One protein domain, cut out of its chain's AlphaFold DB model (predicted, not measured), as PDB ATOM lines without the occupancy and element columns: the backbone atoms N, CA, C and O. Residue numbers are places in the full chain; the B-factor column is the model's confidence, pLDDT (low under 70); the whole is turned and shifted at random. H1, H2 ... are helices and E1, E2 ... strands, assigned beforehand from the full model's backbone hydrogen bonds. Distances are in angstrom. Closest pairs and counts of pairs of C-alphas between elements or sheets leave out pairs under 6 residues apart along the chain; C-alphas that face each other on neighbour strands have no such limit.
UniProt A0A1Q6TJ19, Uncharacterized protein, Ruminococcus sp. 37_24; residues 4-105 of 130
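Overview. This is residues 4 to 105 of the 130 residues of an uncharacterized protein of Ruminococcus sp. 37_24 (UniProt A0A1Q6TJ19). A strongly twisted wall of four strands, E1 to E4, makes the body together with two short helices, H2 and H3, that only graze it, while H1 sticks out at one end as an arm with residues 4 to 11. The tip of the hairpin E3 and E4 reaches out at the opposite end of the long axis. The printed part has 102 residues, with three named helices and four named strands in the order H1 E1 E2 E3 E4 H2 H3; the class is mixed, and the antiparallel sheet runs E1 E2 E3 E4. It is only just loose, close to compact, with a radius of gyration of the C-alphas of 15.6 A, and a rod spanning 60 by 28 by 24 A.

Arrangement. Start at the sheet, where E1, residues 30 to 36, E2, residues 42 to 48, E3, residues 51 to 60, and E4, residues 67 to 73, form a meander, each strand the antiparallel neighbour of the one before. E1 and E2 are a hairpin, at 169 degrees between directions, with N 32 and O 45 at 2.8 A. E2 and E3 are a hairpin, at 146 degrees, with N 44 and O 55 at 3.0 A. Look at residue 56, where E3 bends by 52 degrees; E3 and E4 are a hairpin, at 141 degrees, with N 58 and O 69 at 2.9 A. Residues 35 to 36 of E1 also pair antiparallel with residues 87 to 88. H3, residues 95 to 103, only grazes the sheet with residues 95 to 98; its closest C-alphas to E1 are Phe 97 and Leu 32, 6.2 A. H2, residues 79 to 82, only grazes it with residues 81 to 82; its closest C-alphas to E2 are Tyr 82 and Val 45, 6.9 A. H2 and H3 are close but not clearly touching, with the C-alphas of Asn 79 and Leu 101 7.0 A apart. H1, residues 4 to 16, is not on the sheet; it is close to H3 but not clearly touching, at a steep tilt of 55 degrees, opposite ways, with the C-alphas of Ile 15 and Glu 103 7.6 A apart. In H1 and H3 every O i to N i+4 pair is within hydrogen-bond range; H2 is too short for such a pair.

Along the chain. Find C-alpha 4 at (5.854, 19.689, -14.530), from which H1 runs 18.7 A to residue 16. E1 spans 17.5 A, E2 17.9 A, E3 26.7 A and E4 16.0 A. H2 spans 5.7 A; H3 runs 12.1 A and ends at C-alpha 103, at (-6.701, 5.707, -17.647).

Size, cuts and confidence. The C-alphas farthest apart are those of Arg 4 and Asp 64, 61.1 A. The printed part has no cut. The links from H1 to E1 and from H2 to H3 are long. Mean pLDDT of the printed part is 94.0; residues 11 to 14 are under 70.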
ATOM      1  N   ARG A   4       6.841  20.616 -15.094       87.94
ATOM      2  CA  ARG A   4       5.854  19.689 -14.530       87.94
ATOM      3  C   ARG A   4       4.429  20.118 -14.880       87.94
ATOM      4  O   ARG A   4       3.648  19.275 -15.308       87.94
ATOM      5  N   GLU A   5       4.123  21.408 -14.762       86.44
ATOM      6  CA  GLU A   5       2.828  21.982 -15.158       86.44
ATOM      7  C   GLU A   5       2.589  21.841 -16.669       86.44
ATOM      8  O   GLU A   5       1.522  21.392 -17.071       86.44
ATOM      9  N   LEU A   6       3.598  22.096 -17.514       82.00
ATOM     10  CA  LEU A   6       3.489  21.888 -18.966       82.00
ATOM     11  C   LEU A   6       3.244  20.408 -19.322       82.00
ATOM     12  O   LEU A   6       2.405  20.104 -20.170       82.00
ATOM     13  N   LYS A   7       3.958  19.470 -18.677       80.06
ATOM     14  CA  LYS A   7       3.742  18.021 -18.862       80.06
ATOM     15  C   LYS A   7       2.339  17.607 -18.427       80.06
ATOM     16  O   LYS A   7       1.708  16.809 -19.110       80.06
ATOM     17  N   PHE A   8       1.859  18.162 -17.316       76.69
ATOM     18  CA  PHE A   8       0.508  17.923 -16.828       76.69
ATOM     19  C   PHE A   8      -0.536  18.406 -17.840       76.69
ATOM     20  O   PHE A   8      -1.387  17.620 -18.233       76.69
ATOM     21  N   LEU A   9      -0.412  19.634 -18.357       75.88
ATOM     22  CA  LEU A   9      -1.322  20.172 -19.378       75.88
ATOM     23  C   LEU A   9      -1.328  19.332 -20.669       75.88
ATOM     24  O   LEU A   9      -2.393  19.061 -21.217       75.88
ATOM     25  N   LYS A  10      -0.164  18.850 -21.129       75.19
ATOM     26  CA  LYS A  10      -0.090  17.931 -22.282       75.19
ATOM     27  C   LYS A  10      -0.786  16.592 -22.014       75.19
ATOM     28  O   LYS A  10      -1.463  16.072 -22.895       75.19
ATOM     29  N   ASN A  11      -0.649  16.051 -20.804       68.62
ATOM     30  CA  ASN A  11      -1.336  14.821 -20.413       68.62
ATOM     31  C   ASN A  11      -2.854  15.013 -20.278       68.62
ATOM     32  O   ASN A  11      -3.597  14.106 -20.632       68.62
ATOM     33  N   VAL A  12      -3.322  16.181 -19.822       68.38
ATOM     34  CA  VAL A  12      -4.760  16.506 -19.754       68.38
ATOM     35  C   VAL A  12      -5.398  16.465 -21.144       68.38
ATOM     36  O   VAL A  12      -6.463  15.876 -21.301       68.38
ATOM     37  N   ASN A  13      -4.723  16.995 -22.167       67.19
ATOM     38  CA  ASN A  13      -5.217  16.906 -23.544       67.19
ATOM     39  C   ASN A  13      -5.331  15.449 -24.017       67.19
ATOM     40  O   ASN A  13      -6.347  15.073 -24.590       67.19
ATOM     41  N   LYS A  14      -4.347  14.601 -23.689       66.44
ATOM     42  CA  LYS A  14      -4.386  13.169 -24.022       66.44
ATOM     43  C   LYS A  14      -5.526  12.417 -23.314       66.44
ATOM     44  O   LYS A  14      -6.075  11.470 -23.867       66.44
ATOM     45  N   ILE A  15      -5.903  12.839 -22.104       70.62
ATOM     46  CA  ILE A  15      -7.073  12.297 -21.389       70.62
ATOM     47  C   ILE A  15      -8.378  12.649 -22.124       70.62
ATOM     48  O   ILE A  15      -9.312  11.848 -22.130       70.62
ATOM     49  N   ALA A  16      -8.433  13.822 -22.760       74.81
ATOM     50  CA  ALA A  16      -9.599  14.292 -23.502       74.81
ATOM     51  C   ALA A  16      -9.718  13.695 -24.919       74.81
ATOM     52  O   ALA A  16     -10.819  13.658 -25.465       74.81
ATOM     53  N   GLU A  17      -8.620  13.218 -25.512       88.56
ATOM     54  CA  GLU A  17      -8.625  12.614 -26.850       88.56
ATOM     55  C   GLU A  17      -9.432  11.308 -26.899       88.56
ATOM     56  O   GLU A  17      -9.346  10.444 -26.010       88.56
ATOM     57  N   LEU A  18     -10.216  11.162 -27.972       95.12
ATOM     58  CA  LEU A  18     -11.013   9.971 -28.229       95.12
ATOM     59  C   LEU A  18     -10.102   8.778 -28.534       95.12
ATOM     60  O   LEU A  18      -9.229   8.866 -29.400       95.12
ATOM     61  N   ILE A  19     -10.338   7.663 -27.842       96.56
ATOM     62  CA  ILE A  19      -9.658   6.405 -28.144       96.56
ATOM     63  C   ILE A  19     -10.062   5.958 -29.543       96.56
ATOM     64  O   ILE A  19     -11.252   5.885 -29.860       96.56
ATOM     65  N   ASN A  20      -9.066   5.626 -30.351       96.44
ATOM     66  CA  ASN A  20      -9.235   5.061 -31.683       96.44
ATOM     67  C   ASN A  20      -8.332   3.829 -31.857       96.44
ATOM     68  O   ASN A  20      -7.541   3.491 -30.977       96.44
ATOM     69  N   ALA A  21      -8.442   3.150 -32.998       97.19
ATOM     70  CA  ALA A  21      -7.719   1.904 -33.249       97.19
ATOM     71  C   ALA A  21      -6.189   2.031 -33.133       97.19
ATOM     72  O   ALA A  21      -5.534   1.084 -32.715       97.19
ATOM     73  N   LYS A  22      -5.608   3.204 -33.425       96.62
ATOM     74  CA  LYS A  22      -4.150   3.423 -33.345       96.62
ATOM     75  C   LYS A  22      -3.625   3.456 -31.911       96.62
ATOM     76  O   LYS A  22      -2.417   3.367 -31.707       96.62
ATOM     77  N   ASP A  23      -4.511   3.612 -30.930       96.06
ATOM     78  CA  ASP A  23      -4.157   3.521 -29.514       96.06
ATOM     79  C   ASP A  23      -4.015   2.062 -29.044       96.06
ATOM     80  O   ASP A  23      -3.513   1.831 -27.942       96.06
ATOM     81  N   LEU A  24      -4.452   1.090 -29.855       97.06
ATOM     82  CA  LEU A  24      -4.365  -0.341 -29.574       97.06
ATOM     83  C   LEU A  24      -3.055  -0.922 -30.121       97.06
ATOM     84  O   LEU A  24      -2.683  -0.702 -31.271       97.06
ATOM     85  N   LEU A  25      -2.368  -1.713 -29.301       97.12
ATOM     86  CA  LEU A  25      -1.206  -2.510 -29.683       97.12
ATOM     87  C   LEU A  25      -1.632  -3.790 -30.401       97.12
ATOM     88  O   LEU A  25      -0.956  -4.231 -31.330       97.12
ATOM     89  N   ASN A  26      -2.733  -4.411 -29.963       96.75
ATOM     90  CA  ASN A  26      -3.308  -5.548 -30.665       96.75
ATOM     91  C   ASN A  26      -4.262  -5.048 -31.756       96.75
ATOM     92  O   ASN A  26      -5.343  -4.542 -31.456       96.75
ATOM     93  N   THR A  27      -3.881  -5.243 -33.015       95.50
ATOM     94  CA  THR A  27      -4.662  -4.829 -34.192       95.50
ATOM     95  C   THR A  27      -5.598  -5.918 -34.714       95.50
ATOM     96  O   THR A  27      -6.263  -5.727 -35.724       95.50
ATOM     97  N   LYS A  28      -5.673  -7.084 -34.055       97.88
ATOM     98  CA  LYS A  28      -6.603  -8.139 -34.472       97.88
ATOM     99  C   LYS A  28      -8.049  -7.719 -34.228       97.88
ATOM    100  O   LYS A  28      -8.403  -7.351 -33.103       97.88
ATOM    101  N   ASP A  29      -8.847  -7.877 -35.275       98.31
ATOM    102  CA  ASP A  29     -10.305  -7.841 -35.290       98.31
ATOM    103  C   ASP A  29     -10.898  -8.647 -34.129       98.31
ATOM    104  O   ASP A  29     -10.648  -9.848 -33.999       98.31
ATOM    105  N   ARG A  30     -11.633  -7.963 -33.242       98.38
ATOM    106  CA  ARG A  30     -12.208  -8.552 -32.023       98.38
ATOM    107  C   ARG A  30     -13.235  -7.643 -31.360       98.38
ATOM    108  O   ARG A  30     -13.244  -6.429 -31.566       98.38
ATOM    109  N   THR A  31     -14.046  -8.206 -30.474       98.62
ATOM    110  CA  THR A  31     -14.825  -7.446 -29.495       98.62
ATOM    111  C   THR A  31     -13.898  -6.692 -28.540       98.62
ATOM    112  O   THR A  31     -12.989  -7.272 -27.951       98.62
ATOM    113  N   LEU A  32     -14.174  -5.403 -28.339       98.75
ATOM    114  CA  LEU A  32     -13.504  -4.559 -27.351       98.75
ATOM    115  C   LEU A  32     -14.340  -4.406 -26.078       98.75
ATOM    116  O   LEU A  32     -13.813  -4.537 -24.978       98.75
ATOM    117  N   LEU A  33     -15.648  -4.175 -26.214       98.75
ATOM    118  CA  LEU A  33     -16.605  -4.156 -25.106       98.75
ATOM    119  C   LEU A  33     -17.896  -4.839 -25.524       98.75
ATOM    120  O   LEU A  33     -18.391  -4.637 -26.632       98.75
ATOM    121  N   TYR A  34     -18.492  -5.587 -24.603       98.69
ATOM    122  CA  TYR A  34     -19.771  -6.230 -24.850       98.69
ATOM    123  C   TYR A  34     -20.639  -6.225 -23.600       98.69
ATOM    124  O   TYR A  34     -20.204  -6.556 -22.494       98.69
ATOM    125  N   GLY A  35     -21.884  -5.805 -23.772       98.38
ATOM    126  CA  GLY A  35     -22.801  -5.565 -22.676       98.38
ATOM    127  C   GLY A  35     -24.218  -5.336 -23.164       98.38
ATOM    128  O   GLY A  35     -24.604  -5.748 -24.256       98.38
ATOM    129  N   TYR A  36     -25.006  -4.689 -22.320       98.44
ATOM    130  CA  TYR A  36     -26.397  -4.393 -22.616       98.44
ATOM    131  C   TYR A  36     -26.829  -3.099 -21.944       98.44
ATOM    132  O   TYR A  36     -26.185  -2.638 -20.998       98.44
ATOM    133  N   THR A  37     -27.930  -2.536 -22.431       98.19
ATOM    134  CA  THR A  37     -28.521  -1.295 -21.923       98.19
ATOM    135  C   THR A  37     -29.673  -1.535 -20.947       98.19
ATOM    136  O   THR A  37     -30.124  -2.666 -20.734       98.19
ATOM    137  N   CYS A  38     -30.204  -0.467 -20.350       97.44
ATOM    138  CA  CYS A  38     -31.386  -0.532 -19.490       97.44
ATOM    139  C   CYS A  38     -32.617  -1.078 -20.224       97.44
ATOM    140  O   CYS A  38     -33.436  -1.761 -19.607       97.44
ATOM    141  N   THR A  39     -32.709  -0.839 -21.534       96.38
ATOM    142  CA  THR A  39     -33.754  -1.358 -22.428       96.38
ATOM    143  C   THR A  39     -33.484  -2.783 -22.920       96.38
ATOM    144  O   THR A  39     -34.280  -3.319 -23.685       96.38
ATOM    145  N   ARG A  40     -32.408  -3.428 -22.440       94.88
ATOM    146  CA  ARG A  40     -31.959  -4.779 -22.827       94.88
ATOM    147  C   ARG A  40     -31.580  -4.916 -24.303       94.88
ATOM    148  O   ARG A  40     -31.599  -6.024 -24.836       94.88
ATOM    149  N   GLU A  41     -31.205  -3.819 -24.948       98.06
ATOM    150  CA  GLU A  41     -30.492  -3.895 -26.220       98.06
ATOM    151  C   GLU A  41     -29.061  -4.355 -25.953       98.06
ATOM    152  O   GLU A  41     -28.459  -3.986 -24.942       98.06
ATOM    153  N   THR A  42     -28.517  -5.162 -26.856       98.44
ATOM    154  CA  THR A  42     -27.092  -5.460 -26.873       98.44
ATOM    155  C   THR A  42     -26.329  -4.190 -27.221       98.44
ATOM    156  O   THR A  42     -26.710  -3.456 -28.133       98.44
ATOM    157  N   PHE A  43     -25.239  -3.955 -26.500       98.69
ATOM    158  CA  PHE A  43     -24.281  -2.894 -26.762       98.69
ATOM    159  C   PHE A  43     -22.935  -3.543 -27.073       98.69
ATOM    160  O   PHE A  43     -22.411  -4.301 -26.250       98.69
ATOM    161  N   HIS A  44     -22.393  -3.280 -28.258       98.75
ATOM    162  CA  HIS A  44     -21.199  -3.958 -28.749       98.75
ATOM    163  C   HIS A  44     -20.223  -2.946 -29.346       98.75
ATOM    164  O   HIS A  44     -20.547  -2.266 -30.314       98.75
ATOM    165  N   VAL A  45     -19.028  -2.869 -28.764       98.81
ATOM    166  CA  VAL A  45     -17.882  -2.133 -29.305       98.81
ATOM    167  C   VAL A  45     -16.891  -3.154 -29.823       98.81
ATOM    168  O   VAL A  45     -16.522  -4.075 -29.087       98.81
ATOM    169  N   TYR A  46     -16.443  -3.005 -31.059       98.81
ATOM    170  CA  TYR A  46     -15.538  -3.961 -31.677       98.81
ATOM    171  C   TYR A  46     -14.561  -3.282 -32.635       98.81
ATOM    172  O   TYR A  46     -14.870  -2.252 -33.224       98.81
ATOM    173  N   LEU A  47     -13.370  -3.865 -32.756       98.62
ATOM    174  CA  LEU A  47     -12.374  -3.494 -33.750       98.62
ATOM    175  C   LEU A  47     -12.623  -4.315 -35.014       98.62
ATOM    176  O   LEU A  47     -12.794  -5.540 -34.930       98.62
ATOM    177  N   LYS A  48     -12.638  -3.648 -36.162       98.00
ATOM    178  CA  LYS A  48     -12.671  -4.290 -37.471       98.00
ATOM    179  C   LYS A  48     -11.971  -3.422 -38.504       98.00
ATOM    180  O   LYS A  48     -12.254  -2.232 -38.560       98.00
ATOM    181  N   ASN A  49     -11.082  -4.001 -39.313       96.81
ATOM    182  CA  ASN A  49     -10.361  -3.277 -40.372       96.81
ATOM    183  C   ASN A  49      -9.679  -1.983 -39.869       96.81
ATOM    184  O   ASN A  49      -9.769  -0.939 -40.511       96.81
ATOM    185  N   ASP A  50      -9.029  -2.048 -38.701       96.69
ATOM    186  CA  ASP A  50      -8.392  -0.900 -38.034       96.69
ATOM    187  C   ASP A  50      -9.347   0.267 -37.685       96.69
ATOM    188  O   ASP A  50      -8.908   1.399 -37.466       96.69
ATOM    189  N   GLU A  51     -10.649  -0.001 -37.555       97.62
ATOM    190  CA  GLU A  51     -11.660   0.952 -37.087       97.62
ATOM    191  C   GLU A  51     -12.442   0.404 -35.887       97.62
ATOM    192  O   GLU A  51     -12.751  -0.785 -35.789       97.62
ATOM    193  N   ILE A  52     -12.744   1.284 -34.926       98.50
ATOM    194  CA  ILE A  52     -13.571   0.936 -33.767       98.50
ATOM    195  C   ILE A  52     -15.019   1.280 -34.091       98.50
ATOM    196  O   ILE A  52     -15.378   2.453 -34.176       98.50
ATOM    197  N   HIS A  53     -15.855   0.255 -34.184       98.56
ATOM    198  CA  HIS A  53     -17.292   0.388 -34.368       98.56
ATOM    199  C   HIS A  53     -18.012   0.238 -33.033       98.56
ATOM    200  O   HIS A  53     -17.631  -0.578 -32.192       98.56
ATOM    201  N   THR A  54     -19.088   1.001 -32.845       98.62
ATOM    202  CA  THR A  54     -19.999   0.834 -31.709       98.62
ATOM    203  C   THR A  54     -21.412   0.677 -32.221       98.62
ATOM    204  O   THR A  54     -21.946   1.580 -32.855       98.62
ATOM    205  N   VAL A  55     -22.038  -0.456 -31.924       98.56
ATOM    206  CA  VAL A  55     -23.389  -0.768 -32.382       98.56
ATOM    207  C   VAL A  55     -24.315  -1.104 -31.225       98.56
ATOM    208  O   VAL A  55     -23.906  -1.623 -30.182       98.56
ATOM    209  N   MET A  56     -25.597  -0.836 -31.448       98.44
ATOM    210  CA  MET A  56     -26.686  -1.274 -30.590       98.44
ATOM    211  C   MET A  56     -27.757  -1.992 -31.394       98.44
ATOM    212  O   MET A  56     -28.113  -1.554 -32.489       98.44
ATOM    213  N   TYR A  57     -28.296  -3.072 -30.836       98.38
ATOM    214  CA  TYR A  57     -29.366  -3.846 -31.464       98.38
ATOM    215  C   TYR A  57     -30.173  -4.648 -30.440       98.38
ATOM    216  O   TYR A  57     -29.689  -5.005 -29.367       98.38
ATOM    217  N   GLY A  58     -31.413  -4.978 -30.795       97.69
ATOM    218  CA  GLY A  58     -32.168  -6.046 -30.145       97.69
ATOM    219  C   GLY A  58     -31.819  -7.406 -30.748       97.69
ATOM    220  O   GLY A  58     -31.286  -7.484 -31.850       97.69
ATOM    221  N   ASN A  59     -32.157  -8.488 -30.051       94.56
ATOM    222  CA  ASN A  59     -32.048  -9.840 -30.598       94.56
ATOM    223  C   ASN A  59     -33.446 -10.346 -30.962       94.56
ATOM    224  O   ASN A  59     -34.361 -10.280 -30.137       94.56
ATOM    225  N   ASP A  60     -33.611 -10.834 -32.188       93.88
ATOM    226  CA  ASP A  60     -34.800 -11.560 -32.615       93.88
ATOM    227  C   ASP A  60     -34.565 -13.064 -32.465       93.88
ATOM    228  O   ASP A  60     -33.623 -13.615 -33.034       93.88
ATOM    229  N   TYR A  61     -35.428 -13.705 -31.678       92.19
ATOM    230  CA  TYR A  61     -35.392 -15.135 -31.369       92.19
ATOM    231  C   TYR A  61     -36.550 -15.907 -32.022       92.19
ATOM    232  O   TYR A  61     -36.817 -17.040 -31.638       92.19
ATOM    233  N   SER A  62     -37.294 -15.293 -32.947       91.06
ATOM    234  CA  SER A  62     -38.492 -15.903 -33.543       91.06
ATOM    235  C   SER A  62     -38.212 -17.002 -34.577       91.06
ATOM    236  O   SER A  62     -39.131 -17.742 -34.918       91.06
ATOM    237  N   GLY A  63     -36.977 -17.122 -35.076       86.94
ATOM    238  CA  GLY A  63     -36.567 -18.135 -36.056       86.94
ATOM    239  C   GLY A  63     -35.587 -19.175 -35.506       86.94
ATOM    240  O   GLY A  63     -35.233 -19.155 -34.329       86.94
ATOM    241  N   ASP A  64     -35.099 -20.049 -36.390       89.88
ATOM    242  CA  ASP A  64     -34.160 -21.136 -36.049       89.88
ATOM    243  C   ASP A  64     -32.786 -20.640 -35.559       89.88
ATOM    244  O   ASP A  64     -32.027 -21.383 -34.937       89.88
ATOM    245  N   TYR A  65     -32.452 -19.382 -35.845       89.75
ATOM    246  CA  TYR A  65     -31.220 -18.730 -35.423       89.75
ATOM    247  C   TYR A  65     -31.498 -17.293 -34.988       89.75
ATOM    248  O   TYR A  65     -32.337 -16.598 -35.566       89.75
ATOM    249  N   THR A  66     -30.769 -16.851 -33.962       92.62
ATOM    250  CA  THR A  66     -30.830 -15.474 -33.470       92.62
ATOM    251  C   THR A  66     -30.349 -14.515 -34.552       92.62
ATOM    252  O   THR A  66     -29.316 -14.762 -35.175       92.62
ATOM    253  N   LYS A  67     -31.062 -13.403 -34.736       94.19
ATOM    254  CA  LYS A  67     -30.681 -12.322 -35.656       94.19
ATOM    255  C   LYS A  67     -30.636 -10.977 -34.938       94.19
ATOM    256  O   LYS A  67     -31.417 -10.774 -34.000       94.19
ATOM    257  N   PRO A  68     -29.786 -10.034 -35.374       96.50
ATOM    258  CA  PRO A  68     -29.889  -8.668 -34.899       96.50
ATOM    259  C   PRO A  68     -31.186  -8.029 -35.412       96.50
ATOM    260  O   PRO A  68     -31.604  -8.223 -36.551       96.50
ATOM    261  N   LYS A  69     -31.830  -7.236 -34.560       95.88
ATOM    262  CA  LYS A  69     -33.035  -6.470 -34.872       95.88
ATOM    263  C   LYS A  69     -32.791  -5.003 -34.575       95.88
ATOM    264  O   LYS A  69     -32.330  -4.667 -33.486       95.88
ATOM    265  N   ASN A  70     -33.169  -4.135 -35.513       95.44
ATOM    266  CA  ASN A  70     -32.998  -2.684 -35.394       95.44
ATOM    267  C   ASN A  70     -31.541  -2.292 -35.072       95.44
ATOM    268  O   ASN A  70     -31.301  -1.440 -34.210       95.44
ATOM    269  N   MET A  71     -30.574  -2.956 -35.718       97.75
ATOM    270  CA  MET A  71     -29.166  -2.620 -35.545       97.75
ATOM    271  C   MET A  71     -28.888  -1.209 -36.041       97.75
ATOM    272  O   MET A  71     -29.380  -0.790 -37.088       97.75
ATOM    273  N   ARG A  72     -28.103  -0.478 -35.256       97.69
ATOM    274  CA  ARG A  72     -27.624   0.857 -35.595       97.69
ATOM    275  C   ARG A  72     -26.218   1.056 -35.066       97.69
ATOM    276  O   ARG A  72     -25.903   0.623 -33.956       97.69
ATOM    277  N   GLU A  73     -25.411   1.756 -35.845       98.00
ATOM    278  CA  GLU A  73     -24.134   2.285 -35.392       98.00
ATOM    279  C   GLU A  73     -24.352   3.567 -34.580       98.00
ATOM    280  O   GLU A  73     -25.244   4.370 -34.869       98.00
ATOM    281  N   LEU A  74     -23.561   3.742 -33.525       97.75
ATOM    282  CA  LEU A  74     -23.575   4.922 -32.675       97.75
ATOM    283  C   LEU A  74     -22.428   5.855 -33.050       97.75
ATOM    284  O   LEU A  74     -21.288   5.432 -33.218       97.75
ATOM    285  N   VAL A  75     -22.718   7.154 -33.082       96.62
ATOM    286  CA  VAL A  75     -21.687   8.184 -33.226       96.62
ATOM    287  C   VAL A  75     -21.055   8.454 -31.864       96.62
ATOM    288  O   VAL A  75     -21.707   8.997 -30.972       96.62
ATOM    289  N   ILE A  76     -19.775   8.122 -31.730       96.81
ATOM    290  CA  ILE A  76     -18.992   8.341 -30.513       96.81
ATOM    291  C   ILE A  76     -18.411   9.756 -30.534       96.81
ATOM    292  O   ILE A  76     -17.595  10.098 -31.388       96.81
ATOM    293  N   LYS A  77     -18.844  10.599 -29.593       95.44
ATOM    294  CA  LYS A  77     -18.374  11.989 -29.441       95.44
ATOM    295  C   LYS A  77     -17.423  12.142 -28.259       95.44
ATOM    296  O   LYS A  77     -16.678  13.117 -28.188       95.44
ATOM    297  N   SER A  78     -17.454  11.194 -27.329       95.75
ATOM    298  CA  SER A  78     -16.613  11.143 -26.143       95.75
ATOM    299  C   SER A  78     -16.316   9.698 -25.739       95.75
ATOM    300  O   SER A  78     -17.067   8.781 -26.059       95.75
ATOM    301  N   ASN A  79     -15.259   9.490 -24.949       97.00
ATOM    302  CA  ASN A  79     -14.923   8.158 -24.435       97.00
ATOM    303  C   ASN A  79     -15.992   7.574 -23.486       97.00
ATOM    304  O   ASN A  79     -15.989   6.370 -23.244       97.00
ATOM    305  N   TYR A  80     -16.907   8.402 -22.961       96.44
ATOM    306  CA  TYR A  80     -18.058   7.928 -22.185       96.44
ATOM    307  C   TYR A  80     -19.084   7.203 -23.060       96.44
ATOM    308  O   TYR A  80     -19.769   6.313 -22.562       96.44
ATOM    309  N   ASP A  81     -19.153   7.529 -24.354       97.44
ATOM    310  CA  ASP A  81     -20.136   6.948 -25.273       97.44
ATOM    311  C   ASP A  81     -19.808   5.488 -25.628       97.44
ATOM    312  O   ASP A  81     -20.668   4.781 -26.139       97.44
ATOM    313  N   TYR A  82     -18.597   5.007 -25.317       98.25
ATOM    314  CA  TYR A  82     -18.223   3.592 -25.441       98.25
ATOM    315  C   TYR A  82     -18.831   2.698 -24.349       98.25
ATOM    316  O   TYR A  82     -18.657   1.482 -24.386       98.25
ATOM    317  N   VAL A  83     -19.503   3.264 -23.342       97.81
ATOM    318  CA  VAL A  83     -20.002   2.509 -22.187       97.81
ATOM    319  C   VAL A  83     -21.532   2.467 -22.203       97.81
ATOM    320  O   VAL A  83     -22.164   3.521 -22.253       97.81
ATOM    321  N   PRO A  84     -22.164   1.281 -22.100       97.81
ATOM    322  CA  PRO A  84     -23.614   1.202 -22.009       97.81
ATOM    323  C   PRO A  84     -24.130   1.792 -20.691       97.81
ATOM    324  O   PRO A  84     -23.469   1.736 -19.653       97.81
ATOM    325  N   ASP A  85     -25.383   2.240 -20.700       97.12
ATOM    326  CA  ASP A  85     -26.069   2.820 -19.536       97.12
ATOM    327  C   ASP A  85     -26.406   1.804 -18.420       97.12
ATOM    328  O   ASP A  85     -26.910   2.186 -17.361       97.12
ATOM    329  N   LYS A  86     -26.134   0.505 -18.628       97.69
ATOM    330  CA  LYS A  86     -26.439  -0.563 -17.665       97.69
ATOM    331  C   LYS A  86     -25.210  -1.356 -17.236       97.69
ATOM    332  O   LYS A  86     -24.737  -1.154 -16.109       97.69
ATOM    333  N   ARG A  87     -24.758  -2.328 -18.040       98.38
ATOM    334  CA  ARG A  87     -23.692  -3.263 -17.641       98.38
ATOM    335  C   ARG A  87     -22.864  -3.805 -18.808       98.38
ATOM    336  O   ARG A  87     -23.379  -4.009 -19.903       98.38
ATOM    337  N   LEU A  88     -21.605  -4.122 -18.508       98.62
ATOM    338  CA  LEU A  88     -20.652  -4.832 -19.371       98.62
ATOM    339  C   LEU A  88     -20.373  -6.242 -18.830       98.62
ATOM    340  O   LEU A  88     -20.299  -6.423 -17.614       98.62
ATOM    341  N   TYR A  89     -20.177  -7.226 -19.708       98.31
ATOM    342  CA  TYR A  89     -19.770  -8.583 -19.329       98.31
ATOM    343  C   TYR A  89     -18.234  -8.681 -19.335       98.31
ATOM    344  O   TYR A  89     -17.633  -8.664 -20.417       98.31
ATOM    345  N   PRO A  90     -17.571  -8.747 -18.165       98.06
ATOM    346  CA  PRO A  90     -16.119  -8.587 -18.074       98.06
ATOM    347  C   PRO A  90     -15.341  -9.660 -18.847       98.06
ATOM    348  O   PRO A  90     -14.330  -9.340 -19.458       98.06
ATOM    349  N   GLU A  91     -15.829 -10.900 -18.903       97.31
ATOM    350  CA  GLU A  91     -15.191 -12.012 -19.625       97.31
ATOM    351  C   GLU A  91     -15.212 -11.872 -21.160       97.31
ATOM    352  O   GLU A  91     -14.642 -12.697 -21.865       97.31
ATOM    353  N   THR A  92     -15.899 -10.852 -21.678       97.62
ATOM    354  CA  THR A  92     -15.995 -10.542 -23.116       97.62
ATOM    355  C   THR A  92     -15.419  -9.184 -23.481       97.62
ATOM    356  O   THR A  92     -15.506  -8.770 -24.631       97.62
ATOM    357  N   CYS A  93     -14.889  -8.460 -22.495       98.12
ATOM    358  CA  CYS A  93     -14.299  -7.150 -22.711       98.12
ATOM    359  C   CYS A  93     -12.782  -7.285 -22.847       98.12
ATOM    360  O   CYS A  93     -12.131  -7.999 -22.084       98.12
ATOM    361  N   ASP A  94     -12.218  -6.562 -23.806       98.44
ATOM    362  CA  ASP A  94     -10.790  -6.538 -24.066       98.44
ATOM    363  C   ASP A  94     -10.055  -5.748 -22.976       98.44
ATOM    364  O   ASP A  94     -10.393  -4.598 -22.669       98.44
ATOM    365  N   TYR A  95      -9.037  -6.369 -22.380       98.00
ATOM    366  CA  TYR A  95      -8.277  -5.770 -21.282       98.00
ATOM    367  C   TYR A  95      -7.583  -4.467 -21.693       98.00
ATOM    368  O   TYR A  95      -7.600  -3.497 -20.934       98.00
ATOM    369  N   GLU A  96      -6.975  -4.442 -22.880       98.25
ATOM    370  CA  GLU A  96      -6.231  -3.285 -23.375       98.25
ATOM    371  C   GLU A  96      -7.156  -2.075 -23.537       98.25
ATOM    372  O   GLU A  96      -6.885  -1.009 -22.978       98.25
ATOM    373  N   PHE A  97      -8.295  -2.253 -24.203       98.44
ATOM    374  CA  PHE A  97      -9.259  -1.173 -24.386       98.44
ATOM    375  C   PHE A  97      -9.894  -0.724 -23.060       98.44
ATOM    376  O   PHE A  97     -10.005   0.476 -22.789       98.44
ATOM    377  N   CYS A  98     -10.223  -1.664 -22.165       98.56
ATOM    378  CA  CYS A  98     -10.714  -1.339 -20.821       98.56
ATOM    379  C   CYS A  98      -9.705  -0.506 -20.023       98.56
ATOM    380  O   CYS A  98     -10.086   0.434 -19.320       98.56
ATOM    381  N   LYS A  99      -8.414  -0.835 -20.127       97.75
ATOM    382  CA  LYS A  99      -7.337  -0.092 -19.473       97.75
ATOM    383  C   LYS A  99      -7.248   1.336 -20.013       97.75
ATOM    384  O   LYS A  99      -7.220   2.264 -19.208       97.75
ATOM    385  N   LEU A 100      -7.288   1.526 -21.333       97.00
ATOM    386  CA  LEU A 100      -7.265   2.856 -21.959       97.00
ATOM    387  C   LEU A 100      -8.439   3.738 -21.512       97.00
ATOM    388  O   LEU A 100      -8.260   4.938 -21.287       97.00
ATOM    389  N   LEU A 101      -9.631   3.154 -21.355       97.56
ATOM    390  CA  LEU A 101     -10.807   3.848 -20.821       97.56
ATOM    391  C   LEU A 101     -10.619   4.219 -19.344       97.56
ATOM    392  O   LEU A 101     -10.885   5.354 -18.945       97.56
ATOM    393  N   LYS A 102     -10.107   3.294 -18.526       96.25
ATOM    394  CA  LYS A 102      -9.835   3.535 -17.101       96.25
ATOM    395  C   LYS A 102      -8.784   4.618 -16.875       96.25
ATOM    396  O   LYS A 102      -8.962   5.447 -15.986       96.25
ATOM    397  N   GLU A 103      -7.730   4.656 -17.686       94.00
ATOM    398  CA  GLU A 103      -6.701   5.707 -17.647       94.00
ATOM    399  C   GLU A 103      -7.267   7.098 -17.978       94.00
ATOM    400  O   GLU A 103      -6.742   8.104 -17.506       94.00
ATOM    401  N   ARG A 104      -8.382   7.155 -18.717       93.31
ATOM    402  CA  ARG A 104      -9.142   8.383 -18.995       93.31
ATOM    403  C   ARG A 104     -10.225   8.686 -17.954       93.31
ATOM    404  O   ARG A 104     -11.049   9.571 -18.157       93.31
ATOM    405  N   GLY A 105     -10.242   7.961 -16.834       93.81
ATOM    406  CA  GLY A 105     -11.204   8.168 -15.750       93.81
ATOM    407  C   GLY A 105     -12.611   7.636 -16.040       93.81
ATOM    408  O   GLY A 105     -13.544   7.957 -15.305       93.81
TER     409      GLY A 105